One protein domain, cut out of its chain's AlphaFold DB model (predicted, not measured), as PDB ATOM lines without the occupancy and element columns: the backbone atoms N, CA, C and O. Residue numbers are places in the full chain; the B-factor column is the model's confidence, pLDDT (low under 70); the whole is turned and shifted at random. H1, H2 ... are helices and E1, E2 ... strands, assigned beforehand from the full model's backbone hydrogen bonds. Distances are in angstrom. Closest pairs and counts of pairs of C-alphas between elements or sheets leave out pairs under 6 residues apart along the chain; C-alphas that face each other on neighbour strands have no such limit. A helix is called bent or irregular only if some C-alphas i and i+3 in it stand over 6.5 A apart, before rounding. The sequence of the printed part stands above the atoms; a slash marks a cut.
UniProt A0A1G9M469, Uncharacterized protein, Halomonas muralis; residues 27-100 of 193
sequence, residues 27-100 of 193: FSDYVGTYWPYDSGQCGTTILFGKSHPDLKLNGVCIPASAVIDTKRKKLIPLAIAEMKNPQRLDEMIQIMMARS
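What this domain is: This is residues 27 to 100 of the 193 residues of an uncharacterized protein of Halomonas muralis (UniProt A0A1G9M469). A helical hairpin of H4 and H5 makes one end of the domain and the strand hairpin of E1 and E2 the other, with a second strand hairpin, E3 and E4, between them. The short helix H1 packs on H4, while the short helices H2 and H3 lead from E4 back to H4. The printed part has 74 residues, with five named helices and four named strands in the order H1 E1 E2 E3 E4 H2 H3 H4 H5; both two-stranded sheets are antiparallel and the class is mixed. The whole is compact, with a radius of gyration of the C-alphas of 12.8 A and spans of 38 by 28 by 16 A.

How they stand to each other: H1, residues 27 to 31, touches H4, residues 76 to 84; their closest C-alphas, of Ser 28 and Ala 79, are 4.3 A apart. E1, residues 44 to 47, and E2, residues 50 to 53, form an antiparallel hairpin, with N 45 and O 52 within hydrogen-bond range at 2.9 A. E2 runs on into E3, residues 55 to 57, at 20 degrees. E3 and E4, residues 60 to 62, form another antiparallel hairpin, with N 62 and O 55 within range at 2.8 A. The closest C-alphas of E4 and H4, of Val 60 and Ile 80, are 6.5 A apart. H2, residues 64 to 68, and H3, residues 70 to 73, only just touch, only at the corner, with 3 pairs of C-alphas within 8 A, the closest being Val 67 and Lys 73 at 5.0 A. H5, residues 86 to 98, touches H4 with residues 88 to 93 alone, at a shallow tilt of 20 degrees, opposite ways; the closest C-alphas, of Glu 82 and Leu 89, are 5.5 A apart. Every O i to N i+4 pair is within hydrogen-bond range in H1, H2 and H4, and 7 of 9 in H5; H3 is too short for one.

Where its parts are: H1 begins at C-alpha 27 (4.335, -25.413, -10.880). H4 measures 12.2 A and H5 19.3 A, ending at C-alpha 98 (12.888, -16.729, -24.063). H5 is irregular: C-alphas 87 and 90 are 7.3 A apart.

The domain as a whole: The C-alphas farthest apart, of Gly 49 and Glu 91, are 38.8 A apart. The printed part has no cut, and the link from H1 to E1, residues 32 to 43, is long. The mean pLDDT of the printed part is 93.0, and no printed residue is under 70.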
ATOM      1  N   PHE A  27       4.436 -26.863 -11.053       94.94
ATOM      2  CA  PHE A  27       4.335 -25.413 -10.880       94.94
ATOM      3  C   PHE A  27       3.162 -25.057  -9.973       94.94
ATOM      4  O   PHE A  27       3.302 -24.207  -9.094       94.94
ATOM      5  N   SER A  28       2.044 -25.749 -10.153       94.94
ATOM      6  CA  SER A  28       0.821 -25.591  -9.376       94.94
ATOM      7  C   SER A  28       1.066 -25.860  -7.898       94.94
ATOM      8  O   SER A  28       0.712 -25.034  -7.063       94.94
ATOM      9  N   ASP A  29       1.776 -26.939  -7.575       94.56
ATOM     10  CA  ASP A  29       2.146 -27.299  -6.207       94.56
ATOM     11  C   ASP A  29       3.125 -26.290  -5.596       94.56
ATOM     12  O   ASP A  29       2.992 -25.906  -4.433       94.56
ATOM     13  N   TYR A  30       4.107 -25.823  -6.376       95.62
ATOM     14  CA  TYR A  30       5.097 -24.858  -5.897       95.62
ATOM     15  C   TYR A  30       4.480 -23.485  -5.591       95.62
ATOM     16  O   TYR A  30       4.796 -22.856  -4.576       95.62
ATOM     17  N   VAL A  31       3.598 -23.011  -6.472       96.38
ATOM     18  CA  VAL A  31       2.867 -21.747  -6.305       96.38
ATOM     19  C   VAL A  31       1.747 -21.907  -5.267       96.38
ATOM     20  O   VAL A  31       1.477 -20.971  -4.514       96.38
ATOM     21  N   GLY A  32       1.154 -23.097  -5.167       95.94
ATOM     22  CA  GLY A  32       0.002 -23.418  -4.323       95.94
ATOM     23  C   GLY A  32      -1.338 -23.124  -4.999       95.94
ATOM     24  O   GLY A  32      -2.290 -22.756  -4.316       95.94
ATOM     25  N   THR A  33      -1.418 -23.203  -6.329       96.31
ATOM     26  CA  THR A  33      -2.648 -22.902  -7.070       96.31
ATOM     27  C   THR A  33      -3.682 -24.010  -6.932       96.31
ATOM     28  O   THR A  33      -3.351 -25.187  -6.814       96.31
ATOM     29  N   TYR A  34      -4.959 -23.640  -6.969       95.44
ATOM     30  CA  TYR A  34      -6.058 -24.591  -6.819       95.44
ATOM     31  C   TYR A  34      -7.304 -24.143  -7.589       95.44
ATOM     32  O   TYR A  34      -7.444 -22.979  -7.969       95.44
ATOM     33  N   TRP A  35      -8.215 -25.080  -7.856       95.56
ATOM     34  CA  TRP A  35      -9.504 -24.756  -8.465       95.56
ATOM     35  C   TRP A  35     -10.421 -24.089  -7.438       95.56
ATOM     36  O   TRP A  35     -10.414 -24.501  -6.277       95.56
ATOM     37  N   PRO A  36     -11.227 -23.088  -7.831       94.94
ATOM     38  CA  PRO A  36     -12.207 -22.501  -6.928       94.94
ATOM     39  C   PRO A  36     -13.165 -23.573  -6.400       94.94
ATOM     40  O   PRO A  36     -13.413 -24.578  -7.067       94.94
ATOM     41  N   TYR A  37     -13.736 -23.329  -5.221       90.88
ATOM     42  CA  TYR A  37     -14.795 -24.181  -4.679       90.88
ATOM     43  C   TYR A  37     -16.009 -24.213  -5.620       90.88
ATOM     44  O   TYR A  37     -16.130 -23.363  -6.501       90.88
ATOM     45  N   ASP A  38     -16.961 -25.122  -5.393       89.00
ATOM     46  CA  ASP A  38     -18.183 -25.242  -6.213       89.00
ATOM     47  C   ASP A  38     -18.988 -23.930  -6.310       89.00
ATOM     48  O   ASP A  38     -19.706 -23.691  -7.280       89.00
ATOM     49  N   SER A  39     -18.828 -23.033  -5.331       87.19
ATOM     50  CA  SER A  39     -19.386 -21.674  -5.334       87.19
ATOM     51  C   SER A  39     -18.692 -20.704  -6.303       87.19
ATOM     52  O   SER A  39     -19.100 -19.550  -6.432       87.19
ATOM     53  N   GLY A  40     -17.607 -21.127  -6.949       89.38
ATOM     54  CA  GLY A  40     -16.735 -20.306  -7.782       89.38
ATOM     55  C   GLY A  40     -15.817 -19.358  -7.001       89.38
ATOM     56  O   GLY A  40     -15.107 -18.570  -7.642       89.38
ATOM     57  N   GLN A  41     -15.829 -19.415  -5.666       94.06
ATOM     58  CA  GLN A  41     -15.040 -18.555  -4.782       94.06
ATOM     59  C   GLN A  41     -13.661 -19.157  -4.491       94.06
ATOM     60  O   GLN A  41     -13.513 -20.373  -4.364       94.06
ATOM     61  N   CYS A  42     -12.664 -18.283  -4.367       96.56
ATOM     62  CA  CYS A  42     -11.357 -18.636  -3.826       96.56
ATOM     63  C   CYS A  42     -11.370 -18.506  -2.299       96.56
ATOM     64  O   CYS A  42     -12.187 -17.780  -1.733       96.56
ATOM     65  N   GLY A  43     -10.481 -19.241  -1.642       96.06
ATOM     66  CA  GLY A  43     -10.263 -19.174  -0.207       96.06
ATOM     67  C   GLY A  43      -9.493 -17.926   0.222       96.06
ATOM     68  O   GLY A  43      -9.466 -16.894  -0.453       96.06
ATOM     69  N   THR A  44      -8.870 -18.028   1.390       96.69
ATOM     70  CA  THR A  44      -8.065 -16.952   1.966       96.69
ATOM     71  C   THR A  44      -6.752 -17.497   2.497       96.69
ATOM     72  O   THR A  44      -6.747 -18.520   3.186       96.69
ATOM     73  N   THR A  45      -5.669 -16.758   2.296       96.56
ATOM     74  CA  THR A  45      -4.359 -17.042   2.881       96.56
ATOM     75  C   THR A  45      -4.124 -16.164   4.109       96.56
ATOM     76  O   THR A  45      -4.400 -14.964   4.094       96.56
ATOM     77  N   ILE A  46      -3.587 -16.742   5.188       96.44
ATOM     78  CA  ILE A  46      -3.209 -15.981   6.386       96.44
ATOM     79  C   ILE A  46      -1.778 -15.458   6.221       96.44
ATOM     80  O   ILE A  46      -0.836 -16.241   6.119       96.44
ATOM     81  N   LEU A  47      -1.607 -14.136   6.246       94.50
ATOM     82  CA  LEU A  47      -0.313 -13.456   6.206       94.50
ATOM     83  C   LEU A  47      -0.209 -12.498   7.387       94.50
ATOM     84  O   LEU A  47      -1.123 -11.722   7.648       94.50
ATOM     85  N   PHE A  48       0.898 -12.563   8.131       94.06
ATOM     86  CA  PHE A  48       1.142 -11.692   9.291       94.06
ATOM     87  C   PHE A  48      -0.031 -11.657  10.298       94.06
ATOM     88  O   PHE A  48      -0.361 -10.616  10.862       94.06
ATOM     89  N   GLY A  49      -0.695 -12.804  10.496       95.31
ATOM     90  CA  GLY A  49      -1.846 -12.943  11.396       95.31
ATOM     91  C   GLY A  49      -3.167 -12.363  10.871       95.31
ATOM     92  O   GLY A  49      -4.153 -12.364  11.604       95.31
ATOM     93  N   LYS A  50      -3.217 -11.885   9.624       96.69
ATOM     94  CA  LYS A  50      -4.427 -11.375   8.966       96.69
ATOM     95  C   LYS A  50      -4.841 -12.290   7.819       96.69
ATOM     96  O   LYS A  50      -3.994 -12.886   7.162       96.69
ATOM     97  N   SER A  51      -6.145 -12.411   7.589       97.00
ATOM     98  CA  SER A  51      -6.687 -13.143   6.442       97.00
ATOM     99  C   SER A  51      -6.715 -12.232   5.214       97.00
ATOM    100  O   SER A  51      -7.197 -11.100   5.293       97.00
ATOM    101  N   HIS A  52      -6.183 -12.723   4.097       96.44
ATOM    102  CA  HIS A  52      -6.172 -12.050   2.804       96.44
ATOM    103  C   HIS A  52      -6.895 -12.924   1.774       96.44
ATOM    104  O   HIS A  52      -6.637 -14.129   1.734       96.44
ATOM    105  N   PRO A  53      -7.788 -12.358   0.945       96.62
ATOM    106  CA  PRO A  53      -8.457 -13.122  -0.098       96.62
ATOM    107  C   PRO A  53      -7.450 -13.604  -1.139       96.62
ATOM    108  O   PRO A  53      -6.564 -12.855  -1.556       96.62
ATOM    109  N   ASP A  54      -7.611 -14.849  -1.569       97.31
ATOM    110  CA  ASP A  54      -6.836 -15.392  -2.675       97.31
ATOM    111  C   ASP A  54      -7.336 -14.817  -4.002       97.31
ATOM    112  O   ASP A  54      -8.524 -14.527  -4.185       97.31
ATOM    113  N   LEU A  55      -6.417 -14.638  -4.945       96.69
ATOM    114  CA  LEU A  55      -6.701 -13.987  -6.213       96.69
ATOM    115  C   LEU A  55      -7.221 -15.005  -7.229       96.69
ATOM    116  O   LEU A  55      -6.595 -16.038  -7.459       96.69
ATOM    117  N   LYS A  56      -8.340 -14.700  -7.888       96.50
ATOM    118  CA  LYS A  56      -8.856 -15.514  -8.992       96.50
ATOM    119  C   LYS A  56      -8.309 -15.000 -10.319       96.50
ATOM    120  O   LYS A  56      -8.745 -13.956 -10.794       96.50
ATOM    121  N   LEU A  57      -7.409 -15.754 -10.944       94.81
ATOM    122  CA  LEU A  57      -6.847 -15.438 -12.259       94.81
ATOM    123  C   LEU A  57      -7.190 -16.538 -13.255       94.81
ATOM    124  O   LEU A  57      -6.909 -17.712 -13.029       94.81
ATOM    125  N   ASN A  58      -7.823 -16.168 -14.369       92.31
ATOM    126  CA  ASN A  58      -8.184 -17.092 -15.450       92.31
ATOM    127  C   ASN A  58      -8.972 -18.341 -15.000       92.31
ATOM    128  O   ASN A  58      -8.940 -19.369 -15.677       92.31
ATOM    129  N   GLY A  59      -9.711 -18.247 -13.890       92.88
ATOM    130  CA  GLY A  59     -10.489 -19.352 -13.319       92.88
ATOM    131  C   GLY A  59      -9.729 -20.238 -12.325       92.88
ATOM    132  O   GLY A  59     -10.319 -21.187 -11.823       92.88
ATOM    133  N   VAL A  60      -8.474 -19.916 -12.016       95.44
ATOM    134  CA  VAL A  60      -7.630 -20.591 -11.021       95.44
ATOM    135  C   VAL A  60      -7.436 -19.668  -9.815       95.44
ATOM    136  O   VAL A  60      -7.310 -18.453  -9.974       95.44
ATOM    137  N   CYS A  61      -7.433 -20.228  -8.609       97.69
ATOM    138  CA  CYS A  61      -7.177 -19.497  -7.374       97.69
ATOM    139  C   CYS A  61      -5.683 -19.495  -7.038       97.69
ATOM    140  O   CYS A  61      -5.034 -20.543  -7.042       97.69
ATOM    141  N   ILE A  62      -5.159 -18.308  -6.739       97.81
ATOM    142  CA  ILE A  62      -3.757 -18.050  -6.418       97.81
ATOM    143  C   ILE A  62      -3.664 -17.546  -4.971       97.81
ATOM    144  O   ILE A  62      -4.223 -16.486  -4.667       97.81
ATOM    145  N   PRO A  63      -2.938 -18.245  -4.081       97.69
ATOM    146  CA  PRO A  63      -2.737 -17.802  -2.708       97.69
ATOM    147  C   PRO A  63      -2.136 -16.399  -2.633       97.69
ATOM    148  O   PRO A  63      -1.157 -16.107  -3.326       97.69
ATOM    149  N   ALA A  64      -2.639 -15.548  -1.734       96.56
ATOM    150  CA  ALA A  64      -2.081 -14.203  -1.547       96.56
ATOM    151  C   ALA A  64      -0.568 -14.231  -1.234       96.56
ATOM    152  O   ALA A  64       0.181 -13.358  -1.674       96.56
ATOM    153  N   SER A  65      -0.087 -15.277  -0.546       96.69
ATOM    154  CA  SER A  65       1.345 -15.490  -0.288       96.69
ATOM    155  C   SER A  65       2.175 -15.615  -1.567       96.69
ATOM    156  O   SER A  65       3.309 -15.147  -1.611       96.69
ATOM    157  N   ALA A  66       1.630 -16.252  -2.605       96.38
ATOM    158  CA  ALA A  66       2.328 -16.466  -3.866       96.38
ATOM    159  C   ALA A  66       2.392 -15.195  -4.720       96.38
ATOM    160  O   ALA A  66       3.329 -15.028  -5.490       96.38
ATOM    161  N   VAL A  67       1.419 -14.293  -4.561       94.50
ATOM    162  CA  VAL A  67       1.397 -12.995  -5.247       94.50
ATOM    163  C   VAL A  67       2.465 -12.048  -4.688       94.50
ATOM    164  O   VAL A  67       3.037 -11.263  -5.439       94.50
ATOM    165  N   ILE A  68       2.744 -12.126  -3.384       92.31
ATOM    166  CA  ILE A  68       3.737 -11.269  -2.715       92.31
ATOM    167  C   ILE A  68       5.159 -11.836  -2.847       92.31
ATOM    168  O   ILE A  68       6.120 -11.074  -2.929       92.31
ATOM    169  N   ASP A  69       5.319 -13.160  -2.891       93.12
ATOM    170  CA  ASP A  69       6.624 -13.790  -3.104       93.12
ATOM    171  C   ASP A  69       7.066 -13.655  -4.570       93.12
ATOM    172  O   ASP A  69       6.490 -14.270  -5.464       93.12
ATOM    173  N   THR A  70       8.127 -12.888  -4.835       88.56
ATOM    174  CA  THR A  70       8.599 -12.601  -6.201       88.56
ATOM    175  C   THR A  70       8.955 -13.859  -6.999       88.56
ATOM    176  O   THR A  70       8.780 -13.878  -8.217       88.56
ATOM    177  N   LYS A  71       9.448 -14.925  -6.351       90.44
ATOM    178  CA  LYS A  71       9.833 -16.167  -7.041       90.44
ATOM    179  C   LYS A  71       8.601 -16.958  -7.462       90.44
ATOM    180  O   LYS A  71       8.539 -17.426  -8.595       90.44
ATOM    181  N   ARG A  72       7.611 -17.083  -6.577       94.44
ATOM    182  CA  ARG A  72       6.336 -17.750  -6.880       94.44
ATOM    183  C   ARG A  72       5.501 -16.933  -7.852       94.44
ATOM    184  O   ARG A  72       4.948 -17.514  -8.780       94.44
ATOM    185  N   LYS A  73       5.477 -15.605  -7.703       93.31
ATOM    186  CA  LYS A  73       4.743 -14.684  -8.580       93.31
ATOM    187  C   LYS A  73       5.126 -14.889 -10.044       93.31
ATOM    188  O   LYS A  73       4.246 -15.029 -10.887       93.31
ATOM    189  N   LYS A  74       6.429 -15.002 -10.331       90.25
ATOM    190  CA  LYS A  74       6.953 -15.268 -11.683       90.25
ATOM    191  C   LYS A  74       6.488 -16.603 -12.277       90.25
ATOM    192  O   LYS A  74       6.500 -16.749 -13.489       90.25
ATOM    193  N   LEU A  75       6.071 -17.572 -11.463       94.38
ATOM    194  CA  LEU A  75       5.640 -18.900 -11.917       94.38
ATOM    195  C   LEU A  75       4.115 -19.054 -11.994       94.38
ATOM    196  O   LEU A  75       3.640 -20.092 -12.452       94.38
ATOM    197  N   ILE A  76       3.344 -18.039 -11.588       94.69
ATOM    198  CA  ILE A  76       1.875 -18.056 -11.661       94.69
ATOM    199  C   ILE A  76       1.373 -18.391 -13.079       94.69
ATOM    200  O   ILE A  76       0.490 -19.245 -13.182       94.69
ATOM    201  N   PRO A  77       1.910 -17.809 -14.175       93.62
ATOM    202  CA  PRO A  77       1.447 -18.152 -15.520       93.62
ATOM    203  C   PRO A  77       1.635 -19.637 -15.858       93.62
ATOM    204  O   PRO A  77       0.722 -20.253 -16.406       93.62
ATOM    205  N   LEU A  78       2.770 -20.233 -15.464       94.88
ATOM    206  CA  LEU A  78       3.046 -21.661 -15.666       94.88
ATOM    207  C   LEU A  78       2.116 -22.540 -14.837       94.88
ATOM    208  O   LEU A  78       1.594 -23.519 -15.358       94.88
ATOM    209  N   ALA A  79       1.860 -22.173 -13.581       95.31
ATOM    210  CA  ALA A  79       0.914 -22.888 -12.729       95.31
ATOM    211  C   ALA A  79      -0.507 -22.869 -13.323       95.31
ATOM    212  O   ALA A  79      -1.161 -23.903 -13.425       95.31
ATOM    213  N   ILE A  80      -0.974 -21.714 -13.811       94.56
ATOM    214  CA  ILE A  80      -2.280 -21.610 -14.480       94.56
ATOM    215  C   ILE A  80      -2.307 -22.445 -15.767       94.56
ATOM    216  O   ILE A  80      -3.295 -23.141 -16.019       94.56
ATOM    217  N   ALA A  81      -1.255 -22.374 -16.588       94.06
ATOM    218  CA  ALA A  81      -1.153 -23.142 -17.827       94.06
ATOM    219  C   ALA A  81      -1.178 -24.651 -17.548       94.06
ATOM    220  O   ALA A  81      -1.955 -25.367 -18.172       94.06
ATOM    221  N   GLU A  82      -0.411 -25.110 -16.562       94.50
ATOM    222  CA  GLU A  82      -0.366 -26.502 -16.121       94.50
ATOM    223  C   GLU A  82      -1.741 -27.002 -15.659       94.50
ATOM    224  O   GLU A  82      -2.158 -28.091 -16.049       94.50
ATOM    225  N   MET A  83      -2.488 -26.191 -14.901       92.81
ATOM    226  CA  MET A  83      -3.836 -26.558 -14.459       92.81
ATOM    227  C   MET A  83      -4.853 -26.590 -15.604       92.81
ATOM    228  O   MET A  83      -5.680 -27.499 -15.672       92.81
ATOM    229  N   LYS A  84      -4.848 -25.587 -16.490       93.25
ATOM    230  CA  LYS A  84      -5.901 -25.419 -17.507       93.25
ATOM    231  C   LYS A  84      -5.649 -26.195 -18.793       93.25
ATOM    232  O   LYS A  84      -6.605 -26.624 -19.435       93.25
ATOM    233  N   ASN A  85      -4.398 -26.275 -19.220       91.12
ATOM    234  CA  ASN A  85      -3.997 -26.852 -20.495       91.12
ATOM    235  C   ASN A  85      -2.574 -27.425 -20.377       91.12
ATOM    236  O   ASN A  85      -1.626 -26.840 -20.913       91.12
ATOM    237  N   PRO A  86      -2.407 -28.561 -19.675       90.25
ATOM    238  CA  PRO A  86      -1.094 -29.155 -19.444       90.25
ATOM    239  C   PRO A  86      -0.369 -29.519 -20.747       90.25
ATOM    240  O   PRO A  86       0.856 -29.548 -20.769       90.25
ATOM    241  N   GLN A  87      -1.092 -29.739 -21.851       89.88
ATOM    242  CA  GLN A  87      -0.499 -30.023 -23.162       89.88
ATOM    243  C   GLN A  87       0.293 -28.837 -23.733       89.88
ATOM    244  O   GLN A  87       1.194 -29.049 -24.536       89.88
ATOM    245  N   ARG A  88      -0.029 -27.603 -23.325       89.31
ATOM    246  CA  ARG A  88       0.672 -26.375 -23.742       89.31
ATOM    247  C   ARG A  88       1.706 -25.881 -22.735       89.31
ATOM    248  O   ARG A  88       2.284 -24.813 -22.926       89.31
ATOM    249  N   LEU A  89       1.931 -26.620 -21.650       92.00
ATOM    250  CA  LEU A  89       2.848 -26.191 -20.600       92.00
ATOM    251  C   LEU A  89       4.271 -26.010 -21.137       92.00
ATOM    252  O   LEU A  89       4.891 -24.991 -20.851       92.00
ATOM    253  N   ASP A  90       4.757 -26.945 -21.952       91.25
ATOM    254  CA  ASP A  90       6.109 -26.872 -22.515       91.25
ATOM    255  C   ASP A  90       6.289 -25.648 -23.421       91.25
ATOM    256  O   ASP A  90       7.287 -24.941 -23.300       91.25
ATOM    257  N   GLU A  91       5.300 -25.339 -24.268       89.81
ATOM    258  CA  GLU A  91       5.298 -24.126 -25.097       89.81
ATOM    259  C   GLU A  91       5.389 -22.867 -24.223       89.81
ATOM    260  O   GLU A  91       6.215 -21.990 -24.470       89.81
ATOM    261  N   MET A  92       4.597 -22.805 -23.147       89.75
ATOM    262  CA  MET A  92       4.618 -21.678 -22.215       89.75
ATOM    263  C   MET A  92       5.957 -21.559 -21.476       89.75
ATOM    264  O   MET A  92       6.457 -20.450 -21.290       89.75
ATOM    265  N   ILE A  93       6.567 -22.679 -21.077       91.19
ATOM    266  CA  ILE A  93       7.904 -22.683 -20.468       91.19
ATOM    267  C   ILE A  93       8.917 -22.082 -21.440       91.19
ATOM    268  O   ILE A  93       9.692 -21.222 -21.029       91.19
ATOM    269  N   GLN A  94       8.899 -22.486 -22.713       88.81
ATOM    270  CA  GLN A  94       9.817 -21.941 -23.716       88.81
ATOM    271  C   GLN A  94       9.617 -20.436 -23.915       88.81
ATOM    272  O   GLN A  94      10.599 -19.700 -23.937       88.81
ATOM    273  N   ILE A  95       8.368 -19.966 -23.973       85.06
ATOM    274  CA  ILE A  95       8.056 -18.531 -24.075       85.06
ATOM    275  C   ILE A  95       8.612 -17.769 -22.865       85.06
ATOM    276  O   ILE A  95       9.312 -16.772 -23.027       85.06
ATOM    277  N   MET A  96       8.368 -18.252 -21.644       83.88
ATOM    278  CA  MET A  96       8.877 -17.593 -20.436       83.88
ATOM    279  C   MET A  96      10.404 -17.640 -20.332       83.88
ATOM    280  O   MET A  96      11.011 -16.691 -19.841       83.88
ATOM    281  N   MET A  97      11.033 -18.723 -20.792       84.62
ATOM    282  CA  MET A  97      12.488 -18.821 -20.863       84.62
ATOM    283  C   MET A  97      13.061 -17.826 -21.871       84.62
ATOM    284  O   MET A  97      14.009 -17.125 -21.530       84.62
ATOM    285  N   ALA A  98      12.470 -17.708 -23.062       81.19
ATOM    286  CA  ALA A  98      12.888 -16.729 -24.063       81.19
ATOM    287  C   ALA A  98      12.803 -15.296 -23.512       81.19
ATOM    288  O   ALA A  98      13.784 -14.563 -23.581       81.19
ATOM    289  N   ARG A  99      11.701 -14.949 -22.835       80.31
ATOM    290  CA  ARG A  99      11.521 -13.645 -22.167       80.31
ATOM    291  C   ARG A  99      12.468 -13.387 -20.996       80.31
ATOM    292  O   ARG A  99      12.510 -12.267 -20.504       80.31
ATOM    293  N   SER A 100      13.177 -14.405 -20.506       79.88
ATOM    294  CA  SER A 100      14.163 -14.270 -19.424       79.88
ATOM    295  C   SER A 100      15.591 -14.064 -19.922       79.88
ATOM    296  O   SER A 100      16.485 -13.792 -19.119       79.88
TER     297      SER A 100